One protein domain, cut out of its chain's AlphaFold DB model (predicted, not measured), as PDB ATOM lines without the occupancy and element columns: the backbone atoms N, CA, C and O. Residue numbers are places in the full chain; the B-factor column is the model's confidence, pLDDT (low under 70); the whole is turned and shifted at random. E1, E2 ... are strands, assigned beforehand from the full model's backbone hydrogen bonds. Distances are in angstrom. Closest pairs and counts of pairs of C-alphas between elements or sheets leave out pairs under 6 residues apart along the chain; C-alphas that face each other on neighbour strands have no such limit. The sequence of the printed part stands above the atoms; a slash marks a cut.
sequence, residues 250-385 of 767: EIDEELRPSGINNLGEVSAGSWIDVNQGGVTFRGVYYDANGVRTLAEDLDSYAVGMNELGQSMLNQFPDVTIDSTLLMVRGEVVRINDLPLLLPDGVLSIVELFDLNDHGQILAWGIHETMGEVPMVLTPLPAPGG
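Overview. This is residues 250 to 385 of the 767 residues of an uncharacterized protein of Phycisphaerales bacterium (UniProt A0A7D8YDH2). Three small antiparallel sheets are stacked face to face in a row, like three slabs, and each is finished before the next is begun: E1 to E4 first, E5 to E8 in the middle, then E9 to E11. The first two are broadly face to face, with 100 pairs of C-alphas within 10 A; the middle and third are more loosely so, with 38 such pairs. The printed part has 136 residues, with no named helix and eleven named strands, E1 to E11 in that order along the chain, and the class is all strand. The sheets' orders are E1 - E2 - E3 - E4, E5 - E6 - E7 - E8 and E9 - E10 - E11. The whole is compact, with a radius of gyration of the C-alphas of 15.2 A, and flat in outline, 48 by 36 by 18 A.

Arrangement. Begin with E1, residues 253 to 260, E2, residues 266 to 274, E3, residues 278 to 286, and E4, residues 292 to 294. They form a meander, each strand the antiparallel neighbour of the one before; look for N 256 and O 269 at 2.8 A between E1 and E2, N 270 and O 282 at 2.8 A between E2 and E3, and N 285 and O 293 at 2.9 A between E3 and E4. This sheet is strongly twisted, its strands' lines turning by 78 degrees from edge to edge. Next come E5, residues 300 to 305, E6, residues 310 to 315, E7, residues 325 to 328, and E8, residues 331 to 334, a second meander. Here N 303 and O 312 are 2.9 A apart, N 311 and O 327 2.8 A, and N 326 and O 333 2.8 A, all within hydrogen-bond range. The first two sheets are face to face, their strands at 29 degrees; the closest C-alphas of E3 and E5 are those of Arg 282 and Ser 300, 4.7 A apart. The third meander is E9, residues 346 to 355, E10, residues 361 to 367, and E11, residues 371 to 377, with N 364 and O 351 at 2.8 A and N 373 and O 365 at 2.8 A. E9 bends by 70 degrees at residue 351. The second and third sheets are face to face, their strands at 28 degrees, in a stack of sheets, three or more face to face in turn; the closest C-alphas of E6 and E9 are those of Asn 314 and Glu 351, 6.1 A apart. E7 and E9 are near each other, while E1 and E9, for instance, are apart.

Along the chain. Find C-alpha 253 at (-108.767, -32.144, -35.752); from there E1 runs 18.9 A to C-alpha 260. E2 is 23.9 A long, E3 24.6 A and E4 6.6 A. E5 begins at C-alpha 300, (-97.514, -27.542, -28.860), and is 14.6 A long; E6 measures 16.5 A, E7 9.6 A and E8 10.1 A. E9, 19.9 A, is the longest strand by residues, with E10 at 17.5 A and E11 at 17.6 A, ending at C-alpha 377, (-81.666, -34.932, -19.013).

Size, cuts and confidence. The two C-alphas farthest apart are those of Gln 276 and Gly 384, 50.0 A. The printed part has no cut. The link from E8 to E9, with 11 residues, is long; that from E6 to E7 is short, and the others are tight. The mean pLDDT of the printed part is 81.2; look for values under 70 at residues 250 to 253, 273 to 278, 296 to 298, 317 to 323 and 379 to 385 of this model.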
ATOM      1  N   GLU A 250    -117.019 -32.019 -34.485       40.69
ATOM      2  CA  GLU A 250    -117.278 -30.569 -34.447       40.69
ATOM      3  C   GLU A 250    -116.015 -29.723 -34.659       40.69
ATOM      4  O   GLU A 250    -116.124 -28.516 -34.878       40.69
ATOM      5  N   ILE A 251    -114.829 -30.335 -34.629       49.91
ATOM      6  CA  ILE A 251    -113.550 -29.673 -34.875       49.91
ATOM      7  C   ILE A 251    -112.795 -30.551 -35.877       49.91
ATOM      8  O   ILE A 251    -112.628 -31.743 -35.625       49.91
ATOM      9  N   ASP A 252    -112.371 -29.987 -37.013       54.12
ATOM     10  CA  ASP A 252    -111.511 -30.663 -37.997       54.12
ATOM     11  C   ASP A 252    -110.103 -30.867 -37.399       54.12
ATOM     12  O   ASP A 252    -109.128 -30.212 -37.765       54.12
ATOM     13  N   GLU A 253    -110.010 -31.747 -36.402       61.31
ATOM     14  CA  GLU A 253    -108.767 -32.144 -35.752       61.31
ATOM     15  C   GLU A 253    -108.159 -33.322 -36.519       61.31
ATOM     16  O   GLU A 253    -108.678 -34.435 -36.463       61.31
ATOM     17  N   GLU A 254    -107.041 -33.107 -37.218       71.75
ATOM     18  CA  GLU A 254    -106.195 -34.222 -37.666       71.75
ATOM     19  C   GLU A 254    -105.283 -34.616 -36.504       71.75
ATOM     20  O   GLU A 254    -104.613 -33.767 -35.904       71.75
ATOM     21  N   LEU A 255    -105.260 -35.909 -36.185       74.19
ATOM     22  CA  LEU A 255    -104.344 -36.491 -35.209       74.19
ATOM     23  C   LEU A 255    -103.169 -37.148 -35.922       74.19
ATOM     24  O   LEU A 255    -103.350 -38.083 -36.702       74.19
ATOM     25  N   ARG A 256    -101.958 -36.716 -35.578       79.31
ATOM     26  CA  ARG A 256    -100.701 -37.294 -36.048       79.31
ATOM     27  C   ARG A 256    -100.010 -38.010 -34.894       79.31
ATOM     28  O   ARG A 256     -99.450 -37.328 -34.034       79.31
ATOM     29  N   PRO A 257    -100.064 -39.352 -34.820       83.50
ATOM     30  CA  PRO A 257     -99.369 -40.081 -33.769       83.50
ATOM     31  C   PRO A 257     -97.859 -39.826 -33.864       83.50
ATOM     32  O   PRO A 257     -97.262 -39.952 -34.928       83.50
ATOM     33  N   SER A 258     -97.268 -39.452 -32.734       86.88
ATOM     34  CA  SER A 258     -95.826 -39.248 -32.538       86.88
ATOM     35  C   SER A 258     -95.171 -40.437 -31.830       86.88
ATOM     36  O   SER A 258     -93.978 -40.669 -31.985       86.88
ATOM     37  N   GLY A 259     -95.949 -41.221 -31.074       88.44
ATOM     38  CA  GLY A 259     -95.464 -42.422 -30.405       88.44
ATOM     39  C   GLY A 259     -96.591 -43.258 -29.808       88.44
ATOM     40  O   GLY A 259     -97.657 -42.737 -29.474       88.44
ATOM     41  N   ILE A 260     -96.335 -44.557 -29.682       88.94
ATOM     42  CA  ILE A 260     -97.193 -45.534 -29.009       88.94
ATOM     43  C   ILE A 260     -96.312 -46.435 -28.151       88.94
ATOM     44  O   ILE A 260     -95.251 -46.855 -28.609       88.94
ATOM     45  N   ASN A 261     -96.742 -46.733 -26.929       90.00
ATOM     46  CA  ASN A 261     -96.023 -47.659 -26.057       90.00
ATOM     47  C   ASN A 261     -96.699 -49.035 -25.964       90.00
ATOM     48  O   ASN A 261     -97.811 -49.250 -26.457       90.00
ATOM     49  N   ASN A 262     -96.050 -49.989 -25.292       87.12
ATOM     50  CA  ASN A 262     -96.584 -51.344 -25.117       87.12
ATOM     51  C   ASN A 262     -97.821 -51.404 -24.198       87.12
ATOM     52  O   ASN A 262     -98.511 -52.423 -24.162       87.12
ATOM     53  N   LEU A 263     -98.140 -50.329 -23.467       85.62
ATOM     54  CA  LEU A 263     -99.387 -50.221 -22.701       85.62
ATOM     55  C   LEU A 263    -100.583 -49.819 -23.580       85.62
ATOM     56  O   LEU A 263    -101.716 -49.845 -23.100       85.62
ATOM     57  N   GLY A 264    -100.352 -49.491 -24.856       85.81
ATOM     58  CA  GLY A 264    -101.375 -48.977 -25.766       85.81
ATOM     59  C   GLY A 264    -101.684 -47.496 -25.539       85.81
ATOM     60  O   GLY A 264    -102.712 -47.012 -26.004       85.81
ATOM     61  N   GLU A 265    -100.825 -46.784 -24.807       89.81
ATOM     62  CA  GLU A 265    -100.914 -45.333 -24.665       89.81
ATOM     63  C   GLU A 265    -100.340 -44.688 -25.926       89.81
ATOM     64  O   GLU A 265     -99.365 -45.180 -26.497       89.81
ATOM     65  N   VAL A 266    -100.954 -43.594 -26.370       89.62
ATOM     66  CA  VAL A 266    -100.585 -42.916 -27.616       89.62
ATOM     67  C   VAL A 266    -100.318 -41.452 -27.336       89.62
ATOM     68  O   VAL A 266    -101.131 -40.780 -26.707       89.62
ATOM     69  N   SER A 267     -99.206 -40.940 -27.854       91.00
ATOM     70  CA  SER A 267     -98.982 -39.504 -27.971       91.00
ATOM     71  C   SER A 267     -99.154 -39.053 -29.409       91.00
ATOM     72  O   SER A 267     -98.608 -39.666 -30.327       91.00
ATOM     73  N   ALA A 268     -99.870 -37.958 -29.624       88.62
ATOM     74  CA  ALA A 268    -100.139 -37.402 -30.938       88.62
ATOM     75  C   ALA A 268    -100.068 -35.873 -30.929       88.62
ATOM     76  O   ALA A 268    -100.361 -35.226 -29.927       88.62
ATOM     77  N   GLY A 269     -99.724 -35.286 -32.071       85.62
ATOM     78  CA  GLY A 269    -100.039 -33.892 -32.354       85.62
ATOM     79  C   GLY A 269    -101.459 -33.794 -32.904       85.62
ATOM     80  O   GLY A 269    -101.813 -34.528 -33.823       85.62
ATOM     81  N   SER A 270    -102.272 -32.903 -32.355       82.06
ATOM     82  CA  SER A 270    -103.517 -32.451 -32.968       82.06
ATOM     83  C   SER A 270    -103.279 -31.069 -33.540       82.06
ATOM     84  O   SER A 270    -102.728 -30.220 -32.848       82.06
ATOM     85  N   TRP A 271    -103.692 -30.817 -34.775       77.56
ATOM     86  CA  TRP A 271    -103.916 -29.441 -35.198       77.56
ATOM     87  C   TRP A 271    -105.390 -29.099 -35.033       77.56
ATOM     88  O   TRP A 271    -106.260 -29.951 -35.193       77.56
ATOM     89  N   ILE A 272    -105.670 -27.850 -34.703       72.38
ATOM     90  CA  ILE A 272    -107.007 -27.279 -34.690       72.38
ATOM     91  C   ILE A 272    -106.954 -26.101 -35.646       72.38
ATOM     92  O   ILE A 272    -106.270 -25.110 -35.373       72.38
ATOM     93  N   ASP A 273    -107.663 -26.211 -36.769       63.72
ATOM     94  CA  ASP A 273    -107.919 -25.056 -37.622       63.72
ATOM     95  C   ASP A 273    -108.929 -24.164 -36.897       63.72
ATOM     96  O   ASP A 273    -110.128 -24.453 -36.799       63.72
ATOM     97  N   VAL A 274    -108.428 -23.104 -36.268       65.31
ATOM     98  CA  VAL A 274    -109.296 -22.137 -35.621       65.31
ATOM     99  C   VAL A 274    -109.873 -21.300 -36.754       65.31
ATOM    100  O   VAL A 274    -109.128 -20.580 -37.414       65.31
ATOM    101  N   ASN A 275    -111.200 -21.375 -36.946       50.12
ATOM    102  CA  ASN A 275    -112.040 -20.740 -37.989       50.12
ATOM    103  C   ASN A 275    -111.791 -19.229 -38.294       50.12
ATOM    104  O   ASN A 275    -112.551 -18.608 -39.038       50.12
ATOM    105  N   GLN A 276    -110.773 -18.595 -37.710       49.56
ATOM    106  CA  GLN A 276    -110.340 -17.213 -37.901       49.56
ATOM    107  C   GLN A 276    -108.840 -17.076 -38.252       49.56
ATOM    108  O   GLN A 276    -108.255 -16.024 -38.001       49.56
ATOM    109  N   GLY A 277    -108.225 -18.087 -38.879       57.44
ATOM    110  CA  GLY A 277    -106.950 -17.932 -39.598       57.44
ATOM    111  C   GLY A 277    -105.680 -18.258 -38.810       57.44
ATOM    112  O   GLY A 277    -104.608 -17.793 -39.188       57.44
ATOM    113  N   GLY A 278    -105.790 -19.046 -37.739       67.19
ATOM    114  CA  GLY A 278    -104.640 -19.594 -37.022       67.19
ATOM    115  C   GLY A 278    -104.783 -21.103 -36.876       67.19
ATOM    116  O   GLY A 278    -105.823 -21.578 -36.428       67.19
ATOM    117  N   VAL A 279    -103.741 -21.846 -37.243       70.81
ATOM    118  CA  VAL A 279    -103.623 -23.263 -36.890       70.81
ATOM    119  C   VAL A 279    -103.024 -23.311 -35.493       70.81
ATOM    120  O   VAL A 279    -101.941 -22.776 -35.287       70.81
ATOM    121  N   THR A 280    -103.729 -23.900 -34.530       78.50
ATOM    122  CA  THR A 280    -103.168 -24.177 -33.203       78.50
ATOM    123  C   THR A 280    -102.810 -25.647 -33.130       78.50
ATOM    124  O   THR A 280    -103.670 -26.502 -33.331       78.50
ATOM    125  N   PHE A 281    -101.564 -25.953 -32.815       82.12
ATOM    126  CA  PHE A 281    -101.125 -27.308 -32.540       82.12
ATOM    127  C   PHE A 281    -101.302 -27.610 -31.054       82.12
ATOM    128  O   PHE A 281    -101.127 -26.754 -30.189       82.12
ATOM    129  N   ARG A 282    -101.692 -28.839 -30.733       87.31
ATOM    130  CA  ARG A 282    -101.807 -29.319 -29.360       87.31
ATOM    131  C   ARG A 282    -101.210 -30.704 -29.231       87.31
ATOM    132  O   ARG A 282    -101.584 -31.621 -29.959       87.31
ATOM    133  N   GLY A 283    -100.356 -30.877 -28.231       88.88
ATOM    134  CA  GLY A 283    -100.004 -32.196 -27.732       88.88
ATOM    135  C   GLY A 283    -101.235 -32.909 -27.172       88.88
ATOM    136  O   GLY A 283    -101.960 -32.358 -26.336       88.88
ATOM    137  N   VAL A 284    -101.467 -34.137 -27.626       89.00
ATOM    138  CA  VAL A 284    -102.559 -35.003 -27.179       89.00
ATOM    139  C   VAL A 284    -101.989 -36.315 -26.679       89.00
ATOM    140  O   VAL A 284    -101.167 -36.940 -27.339       89.00
ATOM    141  N   TYR A 285    -102.484 -36.761 -25.534       90.94
ATOM    142  CA  TYR A 285    -102.202 -38.074 -24.981       90.94
ATOM    143  C   TYR A 285    -103.487 -38.867 -24.855       90.94
ATOM    144  O   TYR A 285    -104.494 -38.356 -24.364       90.94
ATOM    145  N   TYR A 286    -103.439 -40.123 -25.260       89.38
ATOM    146  CA  TYR A 286    -104.487 -41.098 -25.025       89.38
ATOM    147  C   TYR A 286    -103.951 -42.148 -24.062       89.38
ATOM    148  O   TYR A 286    -102.913 -42.758 -24.322       89.38
ATOM    149  N   ASP A 287    -104.653 -42.350 -22.948       90.12
ATOM    150  CA  ASP A 287    -104.351 -43.465 -22.055       90.12
ATOM    151  C   ASP A 287    -104.757 -44.810 -22.690       90.12
ATOM    152  O   ASP A 287    -105.434 -44.860 -23.720       90.12
ATOM    153  N   ALA A 288    -104.396 -45.922 -22.047       86.19
ATOM    154  CA  ALA A 288    -104.738 -47.269 -22.517       86.19
ATOM    155  C   ALA A 288    -106.260 -47.534 -22.624       86.19
ATOM    156  O   ALA A 288    -106.697 -48.492 -23.264       86.19
ATOM    157  N   ASN A 289    -107.094 -46.705 -21.987       84.50
ATOM    158  CA  ASN A 289    -108.550 -46.779 -22.075       84.50
ATOM    159  C   ASN A 289    -109.118 -45.897 -23.200       84.50
ATOM    160  O   ASN A 289    -110.326 -45.938 -23.432       84.50
ATOM    161  N   GLY A 290    -108.276 -45.132 -23.898       81.25
ATOM    162  CA  GLY A 290    -108.670 -44.148 -24.903       81.25
ATOM    163  C   GLY A 290    -109.116 -42.806 -24.313       81.25
ATOM    164  O   GLY A 290    -109.718 -42.001 -25.022       81.25
ATOM    165  N   VAL A 291    -108.855 -42.545 -23.028       83.81
ATOM    166  CA  VAL A 291    -109.134 -41.247 -22.403       83.81
ATOM    167  C   VAL A 291    -108.124 -40.232 -22.915       83.81
ATOM    168  O   VAL A 291    -106.918 -40.351 -22.697       83.81
ATOM    169  N   ARG A 292    -108.652 -39.214 -23.593       86.00
ATOM    170  CA  ARG A 292    -107.897 -38.094 -24.143       86.00
ATOM    171  C   ARG A 292    -107.519 -37.107 -23.042       86.00
ATOM    172  O   ARG A 292    -108.388 -36.644 -22.308       86.00
ATOM    173  N   THR A 293    -106.250 -36.723 -23.003       84.25
ATOM    174  CA  THR A 293    -105.751 -35.571 -22.250       84.25
ATOM    175  C   THR A 293    -105.046 -34.608 -23.193       84.25
ATOM    176  O   THR A 293    -104.245 -35.016 -24.034       84.25
ATOM    177  N   LEU A 294    -105.379 -33.325 -23.082       83.56
ATOM    178  CA  LEU A 294    -104.834 -32.257 -23.911       83.56
ATOM    179  C   LEU A 294    -103.841 -31.419 -23.109       83.56
ATOM    180  O   LEU A 294    -104.056 -31.149 -21.929       83.56
ATOM    181  N   ALA A 295    -102.789 -30.938 -23.766       82.00
ATOM    182  CA  ALA A 295    -102.030 -29.799 -23.263       82.00
ATOM    183  C   ALA A 295    -102.831 -28.510 -23.528       82.00
ATOM    184  O   ALA A 295    -102.615 -27.830 -24.527       82.00
ATOM    185  N   GLU A 296    -103.824 -28.231 -22.674       67.69
ATOM    186  CA  GLU A 296    -104.963 -27.345 -22.991       67.69
ATOM    187  C   GLU A 296    -104.648 -25.861 -23.243       67.69
ATOM    188  O   GLU A 296    -105.517 -25.156 -23.745       67.69
ATOM    189  N   ASP A 297    -103.421 -25.385 -23.035       65.31
ATOM    190  CA  ASP A 297    -103.132 -23.942 -23.059       65.31
ATOM    191  C   ASP A 297    -101.970 -23.524 -23.969       65.31
ATOM    192  O   ASP A 297    -101.555 -22.365 -23.931       65.31
ATOM    193  N   LEU A 298    -101.378 -24.446 -24.736       68.38
ATOM    194  CA  LEU A 298    -100.060 -24.216 -25.334       68.38
ATOM    195  C   LEU A 298    -100.000 -24.750 -26.765       68.38
ATOM    196  O   LEU A 298    -100.303 -25.923 -27.000       68.38
ATOM    197  N   ASP A 299     -99.597 -23.876 -27.692       83.81
ATOM    198  CA  ASP A 299     -99.349 -24.217 -29.093       83.81
ATOM    199  C   ASP A 299     -98.163 -25.182 -29.156       83.81
ATOM    200  O   ASP A 299     -97.004 -24.776 -29.070       83.81
ATOM    201  N   SER A 300     -98.466 -26.477 -29.149       87.75
ATOM    202  CA  SER A 300     -97.514 -27.542 -28.860       87.75
ATOM    203  C   SER A 300     -97.711 -28.748 -29.757       87.75
ATOM    204  O   SER A 300     -98.818 -29.061 -30.184       87.75
ATOM    205  N   TYR A 301     -96.635 -29.473 -30.020       87.69
ATOM    206  CA  TYR A 301     -96.660 -30.711 -30.783       87.69
ATOM    207  C   TYR A 301     -95.931 -31.807 -30.023       87.69
ATOM    208  O   TYR A 301     -94.943 -31.566 -29.328       87.69
ATOM    209  N   ALA A 302     -96.449 -33.027 -30.137       90.25
ATOM    210  CA  ALA A 302     -95.820 -34.186 -29.540       90.25
ATOM    211  C   ALA A 302     -94.615 -34.640 -30.367       90.25
ATOM    212  O   ALA A 302     -94.698 -34.735 -31.591       90.25
ATOM    213  N   VAL A 303     -93.506 -34.916 -29.682       89.00
ATOM    214  CA  VAL A 303     -92.227 -35.303 -30.299       89.00
ATOM    215  C   VAL A 303     -91.992 -36.805 -30.183       89.00
ATOM    216  O   VAL A 303     -91.480 -37.431 -31.103       89.00
ATOM    217  N   GLY A 304     -92.394 -37.397 -29.058       89.38
ATOM    218  CA  GLY A 304     -92.201 -38.819 -28.807       89.38
ATOM    219  C   GLY A 304     -92.837 -39.282 -27.504       89.38
ATOM    220  O   GLY A 304     -93.369 -38.485 -26.716       89.38
ATOM    221  N   MET A 305     -92.785 -40.591 -27.285       92.31
ATOM    222  CA  MET A 305     -93.297 -41.272 -26.100       92.31
ATOM    223  C   MET A 305     -92.402 -42.466 -25.764       92.31
ATOM    224  O   MET A 305     -91.912 -43.127 -26.672       92.31
ATOM    225  N   ASN A 306     -92.243 -42.765 -24.473       91.94
ATOM    226  CA  ASN A 306     -91.587 -43.989 -24.019       91.94
ATOM    227  C   ASN A 306     -92.535 -45.020 -23.399       91.94
ATOM    228  O   ASN A 306     -93.707 -44.766 -23.100       91.94
ATOM    229  N   GLU A 307     -91.952 -46.173 -23.084       89.56
ATOM    230  CA  GLU A 307     -92.603 -47.301 -22.414       89.56
ATOM    231  C   GLU A 307     -93.138 -47.020 -21.002       89.56
ATOM    232  O   GLU A 307     -93.880 -47.827 -20.441       89.56
ATOM    233  N   LEU A 308     -92.799 -45.876 -20.402       86.75
ATOM    234  CA  LEU A 308     -93.303 -45.475 -19.085       86.75
ATOM    235  C   LEU A 308     -94.584 -44.627 -19.158       86.75
ATOM    236  O   LEU A 308     -95.126 -44.273 -18.102       86.75
ATOM    237  N   GLY A 309     -95.054 -44.295 -20.366       87.81
ATOM    238  CA  GLY A 309     -96.192 -43.395 -20.576       87.81
ATOM    239  C   GLY A 309     -95.814 -41.926 -20.403       87.81
ATOM    240  O   GLY A 309     -96.641 -41.096 -20.015       87.81
ATOM    241  N   GLN A 310     -94.537 -41.605 -20.612       91.25
ATOM    242  CA  GLN A 310     -94.054 -40.232 -20.662       91.25
ATOM    243  C   GLN A 310     -94.016 -39.802 -22.120       91.25
ATOM    244  O   GLN A 310     -93.473 -40.518 -22.958       91.25
ATOM    245  N   SER A 311     -94.573 -38.636 -22.416       91.69
ATOM    246  CA  SER A 311     -94.516 -38.030 -23.734       91.69
ATOM    247  C   SER A 311     -93.926 -36.634 -23.668       91.69
ATOM    248  O   SER A 311     -94.230 -35.858 -22.765       91.69
ATOM    249  N   MET A 312     -93.077 -36.316 -24.634       92.56
ATOM    250  CA  MET A 312     -92.501 -34.991 -24.793       92.56
ATOM    251  C   MET A 312     -93.354 -34.151 -25.728       92.56
ATOM    252  O   MET A 312     -93.751 -34.625 -26.794       92.56
ATOM    253  N   LEU A 313     -93.566 -32.893 -25.357       91.25
ATOM    254  CA  LEU A 313     -94.211 -31.903 -26.201       91.25
ATOM    255  C   LEU A 313     -93.312 -30.671 -26.302       91.25
ATOM    256  O   LEU A 313     -92.910 -30.100 -25.285       91.25
ATOM    257  N   ASN A 314     -93.044 -30.236 -27.525       89.25
ATOM    258  CA  ASN A 314     -92.405 -28.953 -27.784       89.25
ATOM    259  C   ASN A 314     -93.475 -27.911 -28.056       89.25
ATOM    260  O   ASN A 314     -94.522 -28.232 -28.616       89.25
ATOM    261  N   GLN A 315     -93.216 -26.670 -27.667       86.81
ATOM    262  CA  GLN A 315     -94.023 -25.542 -28.114       86.81
ATOM    263  C   GLN A 315     -93.449 -24.943 -29.384       86.81
ATOM    264  O   GLN A 315     -92.247 -25.026 -29.629       86.81
ATOM    265  N   PHE A 316     -94.318 -24.334 -30.185       79.00
ATOM    266  CA  PHE A 316     -93.867 -23.585 -31.344       79.00
ATOM    267  C   PHE A 316     -93.009 -22.381 -30.902       79.00
ATOM    268  O   PHE A 316     -93.351 -21.719 -29.917       79.00
ATOM    269  N   PRO A 317     -91.908 -22.086 -31.622       63.84
ATOM    270  CA  PRO A 317     -90.911 -21.086 -31.219       63.84
ATOM    271  C   PRO A 317     -91.487 -19.679 -30.998       63.84
ATOM    272  O   PRO A 317     -90.924 -18.873 -30.255       63.84
ATOM    273  N   ASP A 318     -92.632 -19.395 -31.613       65.19
ATOM    274  CA  ASP A 318     -93.349 -18.123 -31.550       65.19
ATOM    275  C   ASP A 318     -93.921 -17.839 -30.143       65.19
ATOM    276  O   ASP A 318     -94.234 -16.691 -29.807       65.19
ATOM    277  N   VAL A 319     -94.038 -18.872 -29.298       59.44
ATOM    278  CA  VAL A 319     -94.620 -18.826 -27.953       59.44
ATOM    279  C   VAL A 319     -93.532 -19.080 -26.914       59.44
ATOM    280  O   VAL A 319     -93.323 -20.204 -26.489       59.44
ATOM    281  N   THR A 320     -92.858 -18.014 -26.464       58.72
ATOM    282  CA  THR A 320     -91.931 -17.979 -25.304       58.72
ATOM    283  C   THR A 320     -91.027 -19.209 -25.125       58.72
ATOM    284  O   THR A 320     -91.459 -20.228 -24.610       58.72
ATOM    285  N   ILE A 321     -89.732 -19.032 -25.383       57.09
ATOM    286  CA  ILE A 321     -88.623 -20.013 -25.374       57.09
ATOM    287  C   ILE A 321     -88.528 -20.968 -24.140       57.09
ATOM    288  O   ILE A 321     -87.791 -21.945 -24.176       57.09
ATOM    289  N   ASP A 322     -89.297 -20.774 -23.065       62.22
ATOM    290  CA  ASP A 322     -89.199 -21.527 -21.796       62.22
ATOM    291  C   ASP A 322     -90.204 -22.686 -21.629       62.22
ATOM    292  O   ASP A 322     -90.549 -23.076 -20.507       62.22
ATOM    293  N   SER A 323     -90.731 -23.236 -22.714       69.06
ATOM    294  CA  SER A 323     -92.073 -23.816 -22.671       69.06
ATOM    295  C   SER A 323     -92.165 -25.271 -23.169       69.06
ATOM    296  O   SER A 323     -93.228 -25.764 -23.541       69.06
ATOM    297  N   THR A 324     -91.067 -26.017 -23.078       86.94
ATOM    298  CA  THR A 324     -91.054 -27.473 -23.290       86.94
ATOM    299  C   THR A 324     -91.820 -28.214 -22.191       86.94
ATOM    300  O   THR A 324     -91.688 -27.927 -20.995       86.94
ATOM    301  N   LEU A 325     -92.656 -29.173 -22.592       89.31
ATOM    302  CA  LEU A 325     -93.569 -29.891 -21.705       89.31
ATOM    303  C   LEU A 325     -93.255 -31.384 -21.707       89.31
ATOM    304  O   LEU A 325     -92.968 -31.992 -22.735       89.31
ATOM    305  N   LEU A 326     -93.384 -31.989 -20.537       90.19
ATOM    306  CA  LEU A 326     -93.406 -33.424 -20.345       90.19
ATOM    307  C   LEU A 326     -94.806 -33.800 -19.874       90.19
ATOM    308  O   LEU A 326     -95.249 -33.365 -18.812       90.19
ATOM    309  N   MET A 327     -95.502 -34.614 -20.655       88.38
ATOM    310  CA  MET A 327     -96.757 -35.210 -20.239       88.38
ATOM    311  C   MET A 327     -96.481 -36.580 -19.620       88.38
ATOM    312  O   MET A 327     -95.948 -37.470 -20.274       88.38
ATOM    313  N   VAL A 328     -96.823 -36.757 -18.348       88.50
ATOM    314  CA  VAL A 328     -96.630 -38.008 -17.613       88.50
ATOM    315  C   VAL A 328     -98.001 -38.561 -17.265       88.50
ATOM    316  O   VAL A 328     -98.661 -38.048 -16.365       88.50
ATOM    317  N   ARG A 329     -98.439 -39.610 -17.971       83.12
ATOM    318  CA  ARG A 329     -99.746 -40.253 -17.734       83.12
ATOM    319  C   ARG A 329    -100.922 -39.268 -17.741       83.12
ATOM    320  O   ARG A 329    -101.778 -39.301 -16.861       83.12
ATOM    321  N   GLY A 330    -100.922 -38.364 -18.719       80.50
ATOM    322  CA  GLY A 330    -101.923 -37.306 -18.866       80.50
ATOM    323  C   GLY A 330    -101.657 -36.041 -18.040       80.50
ATOM    324  O   GLY A 330    -102.225 -34.999 -18.338       80.50
ATOM    325  N   GLU A 331    -100.762 -36.049 -17.052       87.88
ATOM    326  CA  GLU A 331    -100.401 -34.809 -16.355       87.88
ATOM    327  C   GLU A 331     -99.357 -34.026 -17.150       87.88
ATOM    328  O   GLU A 331     -98.277 -34.537 -17.436       87.88
ATOM    329  N   VAL A 332     -99.662 -32.774 -17.495       87.56
ATOM    330  CA  VAL A 332     -98.731 -31.883 -18.198       87.56
ATOM    331  C   VAL A 332     -97.860 -31.152 -17.194       87.56
ATOM    332  O   VAL A 332     -98.359 -30.440 -16.323       87.56
ATOM    333  N   VAL A 333     -96.547 -31.287 -17.347       87.94
ATOM    334  CA  VAL A 333     -95.558 -30.609 -16.514       87.94
ATOM    335  C   VAL A 333     -94.595 -29.842 -17.406       87.94
ATOM    336  O   VAL A 333     -94.115 -30.370 -18.404       87.94
ATOM    337  N   ARG A 334     -94.282 -28.593 -17.061       88.31
ATOM    338  CA  ARG A 334     -93.220 -27.852 -17.753       88.31
ATOM    339  C   ARG A 334     -91.879 -28.420 -17.331       88.31
ATOM    340  O   ARG A 334     -91.617 -28.542 -16.136       88.31
ATOM    341  N   ILE A 335     -91.018 -28.749 -18.290       88.00
ATOM    342  CA  ILE A 335     -89.740 -29.388 -17.968       88.00
ATOM    343  C   ILE A 335     -88.851 -28.454 -17.132       88.00
ATOM    344  O   ILE A 335     -88.189 -28.907 -16.206       88.00
ATOM    345  N   ASN A 336     -88.922 -27.144 -17.390       87.19
ATOM    346  CA  ASN A 336     -88.188 -26.115 -16.651       87.19
ATOM    347  C   ASN A 336     -88.699 -25.907 -15.212       87.19
ATOM    348  O   ASN A 336     -87.971 -25.359 -14.389       87.19
ATOM    349  N   ASP A 337     -89.910 -26.378 -14.886       86.31
ATOM    350  CA  ASP A 337     -90.454 -26.343 -13.520       86.31
ATOM    351  C   ASP A 337     -90.048 -27.584 -12.706       86.31
ATOM    352  O   ASP A 337     -90.242 -27.638 -11.485       86.31
ATOM    353  N   LEU A 338     -89.489 -28.606 -13.361       84.31
ATOM    354  CA  LEU A 338     -88.985 -29.790 -12.682       84.31
ATOM    355  C   LEU A 338     -87.666 -29.464 -11.963       84.31
ATOM    356  O   LEU A 338     -86.854 -28.685 -12.459       84.31
ATOM    357  N   PRO A 339     -87.393 -30.098 -10.808       80.00
ATOM    358  CA  PRO A 339     -86.119 -29.956 -10.112       80.00
ATOM    359  C   PRO A 339     -85.011 -30.718 -10.861       80.00
ATOM    360  O   PRO A 339     -84.564 -31.780 -10.423       80.00
ATOM    361  N   LEU A 340     -84.595 -30.201 -12.015       80.38
ATOM    362  CA  LEU A 340     -83.546 -30.764 -12.855       80.38
ATOM    363  C   LEU A 340     -82.173 -30.279 -12.393       80.38
ATOM    364  O   LEU A 340     -81.987 -29.119 -12.032       80.38
ATOM    365  N   LEU A 341     -81.187 -31.174 -12.435       81.25
ATOM    366  CA  LEU A 341     -79.787 -30.777 -12.335       81.25
ATOM    367  C   LEU A 341     -79.318 -30.383 -13.728       81.25
ATOM    368  O   LEU A 341     -78.882 -31.232 -14.505       81.25
ATOM    369  N   LEU A 342     -79.457 -29.100 -14.044       85.31
ATOM    370  CA  LEU A 342     -78.899 -28.541 -15.264       85.31
ATOM    371  C   LEU A 342     -77.379 -28.364 -15.100       85.31
ATOM    372  O   LEU A 342     -76.922 -28.059 -13.994       85.31
ATOM    373  N   PRO A 343     -76.583 -28.577 -16.163       84.81
ATOM    374  CA  PRO A 343     -75.168 -28.226 -16.150       84.81
ATOM    375  C   PRO A 343     -74.961 -26.752 -15.776       84.81
ATOM    376  O   PRO A 343     -75.788 -25.905 -16.115       84.81
ATOM    377  N   ASP A 344     -73.845 -26.446 -15.108       88.94
ATOM    378  CA  ASP A 344     -73.497 -25.069 -14.741       88.94
ATOM    379  C   ASP A 344     -73.562 -24.151 -15.974       88.94
ATOM    380  O   ASP A 344     -73.013 -24.482 -17.025       88.94
ATOM    381  N   GLY A 345     -74.242 -23.010 -15.836       87.81
ATOM    382  CA  GLY A 345     -74.404 -22.012 -16.898       87.81
ATOM    383  C   GLY A 345     -75.577 -22.254 -17.856       87.81
ATOM    384  O   GLY A 345     -75.897 -21.365 -18.642       87.81
ATOM    385  N   VAL A 346     -76.269 -23.397 -17.789       89.75
ATOM    386  CA  VAL A 346     -77.530 -23.598 -18.524       89.75
ATOM    387  C   VAL A 346     -78.669 -22.871 -17.805       89.75
ATOM    388  O   VAL A 346     -78.929 -23.109 -16.628       89.75
ATOM    389  N   LEU A 347     -79.342 -21.980 -18.530       87.75
ATOM    390  CA  LEU A 347     -80.423 -21.126 -18.046       87.75
ATOM    391  C   LEU A 347     -81.785 -21.823 -18.119       87.75
ATOM    392  O   LEU A 347     -82.532 -21.796 -17.143       87.75
ATOM    393  N   SER A 348     -82.100 -22.446 -19.257       90.19
ATOM    394  CA  SER A 348     -83.373 -23.142 -19.479       90.19
ATOM    395  C   SER A 348     -83.280 -24.186 -20.592       90.19
ATOM    396  O   SER A 348     -82.344 -24.178 -21.393       90.19
ATOM    397  N   ILE A 349     -84.245 -25.106 -20.614       90.62
ATOM    398  CA  ILE A 349     -84.490 -26.070 -21.689       90.62
ATOM    399  C   ILE A 349     -85.456 -25.455 -22.695       90.62
ATOM    400  O   ILE A 349     -86.543 -25.014 -22.316       90.62
ATOM    401  N   VAL A 350     -85.081 -25.482 -23.969       90.88
ATOM    402  CA  VAL A 350     -85.822 -24.815 -25.049       90.88
ATOM    403  C   VAL A 350     -86.461 -25.776 -26.028       90.88
ATOM    404  O   VAL A 350     -87.499 -25.459 -26.595       90.88
ATOM    405  N   GLU A 351     -85.896 -26.970 -26.181       90.88
ATOM    406  CA  GLU A 351     -86.432 -27.976 -27.092       90.88
ATOM    407  C   GLU A 351     -86.162 -29.386 -26.567       90.88
ATOM    408  O   GLU A 351     -85.091 -29.662 -26.027       90.88
ATOM    409  N   LEU A 352     -87.129 -30.287 -26.725       90.75
ATOM    410  CA  LEU A 352     -86.971 -31.717 -26.482       90.75
ATOM    411  C   LEU A 352     -86.838 -32.434 -27.822       90.75
ATOM    412  O   LEU A 352     -87.613 -32.186 -28.740       90.75
ATOM    413  N   PHE A 353     -85.861 -33.325 -27.937       89.56
ATOM    414  CA  PHE A 353     -85.527 -33.980 -29.197       89.56
ATOM    415  C   PHE A 353     -85.901 -35.459 -29.194       89.56
ATOM    416  O   PHE A 353     -86.582 -35.928 -30.100       89.56
ATOM    417  N   ASP A 354     -85.469 -36.196 -28.169       89.62
ATOM    418  CA  ASP A 354     -85.708 -37.638 -28.072       89.62
ATOM    419  C   ASP A 354     -85.931 -38.078 -26.619       89.62
ATOM    420  O   ASP A 354     -85.434 -37.451 -25.684       89.62
ATOM    421  N   LEU A 355     -86.691 -39.152 -26.425       89.19
ATOM    422  CA  LEU A 355     -86.968 -39.764 -25.134       89.19
ATOM    423  C   LEU A 355     -86.836 -41.271 -25.265       89.19
ATOM    424  O   LEU A 355     -87.641 -41.918 -25.925       89.19
ATOM    425  N   ASN A 356     -85.865 -41.839 -24.559       87.38
ATOM    426  CA  ASN A 356     -85.694 -43.284 -24.558       87.38
ATOM    427  C   ASN A 356     -86.570 -43.994 -23.509       87.38
ATOM    428  O   ASN A 356     -87.131 -43.390 -22.587       87.38
ATOM    429  N   ASP A 357     -86.600 -45.325 -23.600       85.56
ATOM    430  CA  ASP A 357     -87.367 -46.215 -22.713       85.56
ATOM    431  C   ASP A 357     -86.935 -46.171 -21.245       85.56
ATOM    432  O   ASP A 357     -87.670 -46.583 -20.347       85.56
ATOM    433  N   HIS A 358     -85.741 -45.647 -20.969       81.06
ATOM    434  CA  HIS A 358     -85.245 -45.437 -19.613       81.06
ATOM    435  C   HIS A 358     -85.664 -44.084 -19.023       81.06
ATOM    436  O   HIS A 358     -85.299 -43.777 -17.885       81.06
ATOM    437  N   GLY A 359     -86.424 -43.281 -19.769       83.75
ATOM    438  CA  GLY A 359     -86.859 -41.950 -19.360       83.75
ATOM    439  C   GLY A 359     -85.799 -40.870 -19.553       83.75
ATOM    440  O   GLY A 359     -85.982 -39.767 -19.053       83.75
ATOM    441  N   GLN A 360     -84.682 -41.157 -20.228       88.81
ATOM    442  CA  GLN A 360     -83.672 -40.141 -20.524       88.81
ATOM    443  C   GLN A 360     -84.160 -39.283 -21.686       88.81
ATOM    444  O   GLN A 360     -84.533 -39.816 -22.728       88.81
ATOM    445  N   ILE A 361     -84.130 -37.970 -21.492       90.12
ATOM    446  CA  ILE A 361     -84.584 -36.987 -22.469       90.12
ATOM    447  C   ILE A 361     -83.351 -36.337 -23.097       90.12
ATOM    448  O   ILE A 361     -82.513 -35.782 -22.387       90.12
ATOM    449  N   LEU A 362     -83.226 -36.395 -24.417       91.56
ATOM    450  CA  LEU A 362     -82.310 -35.560 -25.180       91.56
ATOM    451  C   LEU A 362     -82.991 -34.212 -25.425       91.56
ATOM    452  O   LEU A 362     -84.115 -34.168 -25.917       91.56
ATOM    453  N   ALA A 363     -82.323 -33.123 -25.067       93.00
ATOM    454  CA  ALA A 363     -82.874 -31.779 -25.139       93.00
ATOM    455  C   ALA A 363     -81.824 -30.762 -25.593       93.00
ATOM    456  O   ALA A 363     -80.620 -30.994 -25.471       93.00
ATOM    457  N   TRP A 364     -82.292 -29.609 -26.052       92.69
ATOM    458  CA  TRP A 364     -81.503 -28.398 -26.215       92.69
ATOM    459  C   TRP A 364     -81.816 -27.441 -25.075       92.69
ATOM    460  O   TRP A 364     -82.975 -27.258 -24.700       92.69
ATOM    461  N   GLY A 365     -80.787 -26.812 -24.523       92.38
ATOM    462  CA  GLY A 365     -80.962 -25.736 -23.557       92.38
ATOM    463  C   GLY A 365     -80.070 -24.548 -23.860       92.38
ATOM    464  O   GLY A 365     -79.067 -24.671 -24.557       92.38
ATOM    465  N   ILE A 366     -80.436 -23.385 -23.335       92.44
ATOM    466  CA  ILE A 366     -79.690 -22.143 -23.525       92.44
ATOM    467  C   ILE A 366     -78.641 -22.018 -22.429       92.44
ATOM    468  O   ILE A 366     -78.964 -21.905 -21.251       92.44
ATOM    469  N   HIS A 367     -77.375 -21.983 -22.822       93.75
ATOM    470  CA  HIS A 367     -76.246 -21.658 -21.966       93.75
ATOM    471  C   HIS A 367     -75.954 -20.155 -21.985       93.75
ATOM    472  O   HIS A 367     -75.920 -19.535 -23.049       93.75
ATOM    473  N   GLU A 368     -75.633 -19.582 -20.824       93.25
ATOM    474  CA  GLU A 368     -75.377 -18.146 -20.623       93.25
ATOM    475  C   GLU A 368     -74.334 -17.536 -21.578       93.25
ATOM    476  O   GLU A 368     -74.394 -16.351 -21.897       93.25
ATOM    477  N   THR A 369     -73.372 -18.340 -22.035       94.44
ATOM    478  CA  THR A 369     -72.253 -17.899 -22.891       94.44
ATOM    479  C   THR A 369     -72.106 -18.662 -24.202       94.44
ATOM    480  O   THR A 369     -71.427 -18.167 -25.098       94.44
ATOM    481  N   MET A 370     -72.695 -19.855 -24.324       90.69
ATOM    482  CA  MET A 370     -72.494 -20.723 -25.495       90.69
ATOM    483  C   MET A 370     -73.698 -20.724 -26.442       90.69
ATOM    484  O   MET A 370     -73.588 -21.263 -27.537       90.69
ATOM    485  N   GLY A 371     -74.816 -20.098 -26.057       90.88
ATOM    486  CA  GLY A 371     -76.069 -20.220 -26.797       90.88
ATOM    487  C   GLY A 371     -76.689 -21.598 -26.581       90.88
ATOM    488  O   GLY A 371     -76.612 -22.140 -25.480       90.88
ATOM    489  N   GLU A 372     -77.309 -22.160 -27.611       90.75
ATOM    490  CA  GLU A 372     -77.938 -23.478 -27.537       90.75
ATOM    491  C   GLU A 372     -76.895 -24.592 -27.399       90.75
ATOM    492  O   GLU A 372     -75.941 -24.691 -28.171       90.75
ATOM    493  N   VAL A 373     -77.079 -25.442 -26.391       93.25
ATOM    494  CA  VAL A 373     -76.221 -26.594 -26.120       93.25
ATOM    495  C   VAL A 373     -77.062 -27.865 -26.003       93.25
ATOM    496  O   VAL A 373     -78.105 -27.851 -25.338       93.25
ATOM    497  N   PRO A 374     -76.624 -28.979 -26.613       93.06
ATOM    498  CA  PRO A 374     -77.321 -30.247 -26.491       93.06
ATOM    499  C   PRO A 374     -77.043 -30.858 -25.116       93.06
ATOM    500  O   PRO A 374     -75.927 -30.784 -24.591       93.06
ATOM    501  N   MET A 375     -78.046 -31.500 -24.527       90.44
ATOM    502  CA  MET A 375     -77.941 -32.121 -23.212       90.44
ATOM    503  C   MET A 375     -78.798 -33.371 -23.077       90.44
ATOM    504  O   MET A 375     -79.830 -33.521 -23.720       90.44
ATOM    505  N   VAL A 376     -78.364 -34.264 -22.189       90.25
ATOM    506  CA  VAL A 376     -79.121 -35.456 -21.800       90.25
ATOM    507  C   VAL A 376     -79.650 -35.246 -20.388       90.25
ATOM    508  O   VAL A 376     -78.898 -35.290 -19.412       90.25
ATOM    509  N   LEU A 377     -80.955 -35.032 -20.276       86.62
ATOM    510  CA  LEU A 377     -81.666 -34.932 -19.013       86.62
ATOM    511  C   LEU A 377     -81.986 -36.347 -18.539       86.62
ATOM    512  O   LEU A 377     -82.808 -37.067 -19.102       86.62
ATOM    513  N   THR A 378     -81.309 -36.764 -17.478       76.56
ATOM    514  CA  THR A 378     -81.672 -37.981 -16.756       76.56
ATOM    515  C   THR A 378     -82.641 -37.578 -15.653       76.56
ATOM    516  O   THR A 378     -82.236 -36.825 -14.762       76.56
ATOM    517  N   PRO A 379     -83.911 -38.029 -15.675       62.69
ATOM    518  CA  PRO A 379     -84.816 -37.751 -14.578       62.69
ATOM    519  C   PRO A 379     -84.169 -38.304 -13.318       62.69
ATOM    520  O   PRO A 379     -83.776 -39.474 -13.256       62.69
ATOM    521  N   LEU A 380     -84.001 -37.440 -12.319       54.59
ATOM    522  CA  LEU A 380     -83.496 -37.883 -11.033       54.59
ATOM    523  C   LEU A 380     -84.440 -38.981 -10.544       54.59
ATOM    524  O   LEU A 380     -85.651 -38.741 -10.474       54.59
ATOM    525  N   PRO A 381     -83.930 -40.177 -10.188       51.91
ATOM    526  CA  PRO A 381     -84.761 -41.139  -9.497       51.91
ATOM    527  C   PRO A 381     -85.365 -40.398  -8.311       51.91
ATOM    528  O   PRO A 381     -84.635 -39.677  -7.618       51.91
ATOM    529  N   ALA A 382     -86.671 -40.564  -8.073       47.91
ATOM    530  CA  ALA A 382     -87.301 -40.042  -6.865       47.91
ATOM    531  C   ALA A 382     -86.358 -40.302  -5.675       47.91
ATOM    532  O   ALA A 382     -85.705 -41.347  -5.671       47.91
ATOM    533  N   PRO A 383     -86.242 -39.422  -4.667       46.88
ATOM    534  CA  PRO A 383     -85.215 -39.541  -3.625       46.88
ATOM    535  C   PRO A 383     -85.074 -40.954  -3.010       46.88
ATOM    536  O   PRO A 383     -83.980 -41.378  -2.638       46.88
ATOM    537  N   GLY A 384     -86.165 -41.731  -2.975       46.16
ATOM    538  CA  GLY A 384     -86.162 -43.148  -2.592       46.16
ATOM    539  C   GLY A 384     -85.462 -44.120  -3.565       46.16
ATOM    540  O   GLY A 384     -84.867 -45.096  -3.117       46.16
ATOM    541  N   GLY A 385     -85.478 -43.869  -4.874       48.16
ATOM    542  CA  GLY A 385     -84.788 -44.646  -5.910       48.16
ATOM    543  C   GLY A 385     -83.264 -44.544  -5.825       48.16
ATOM    544  O   GLY A 385     -82.578 -45.561  -5.913       48.16
TER     545      GLY A 385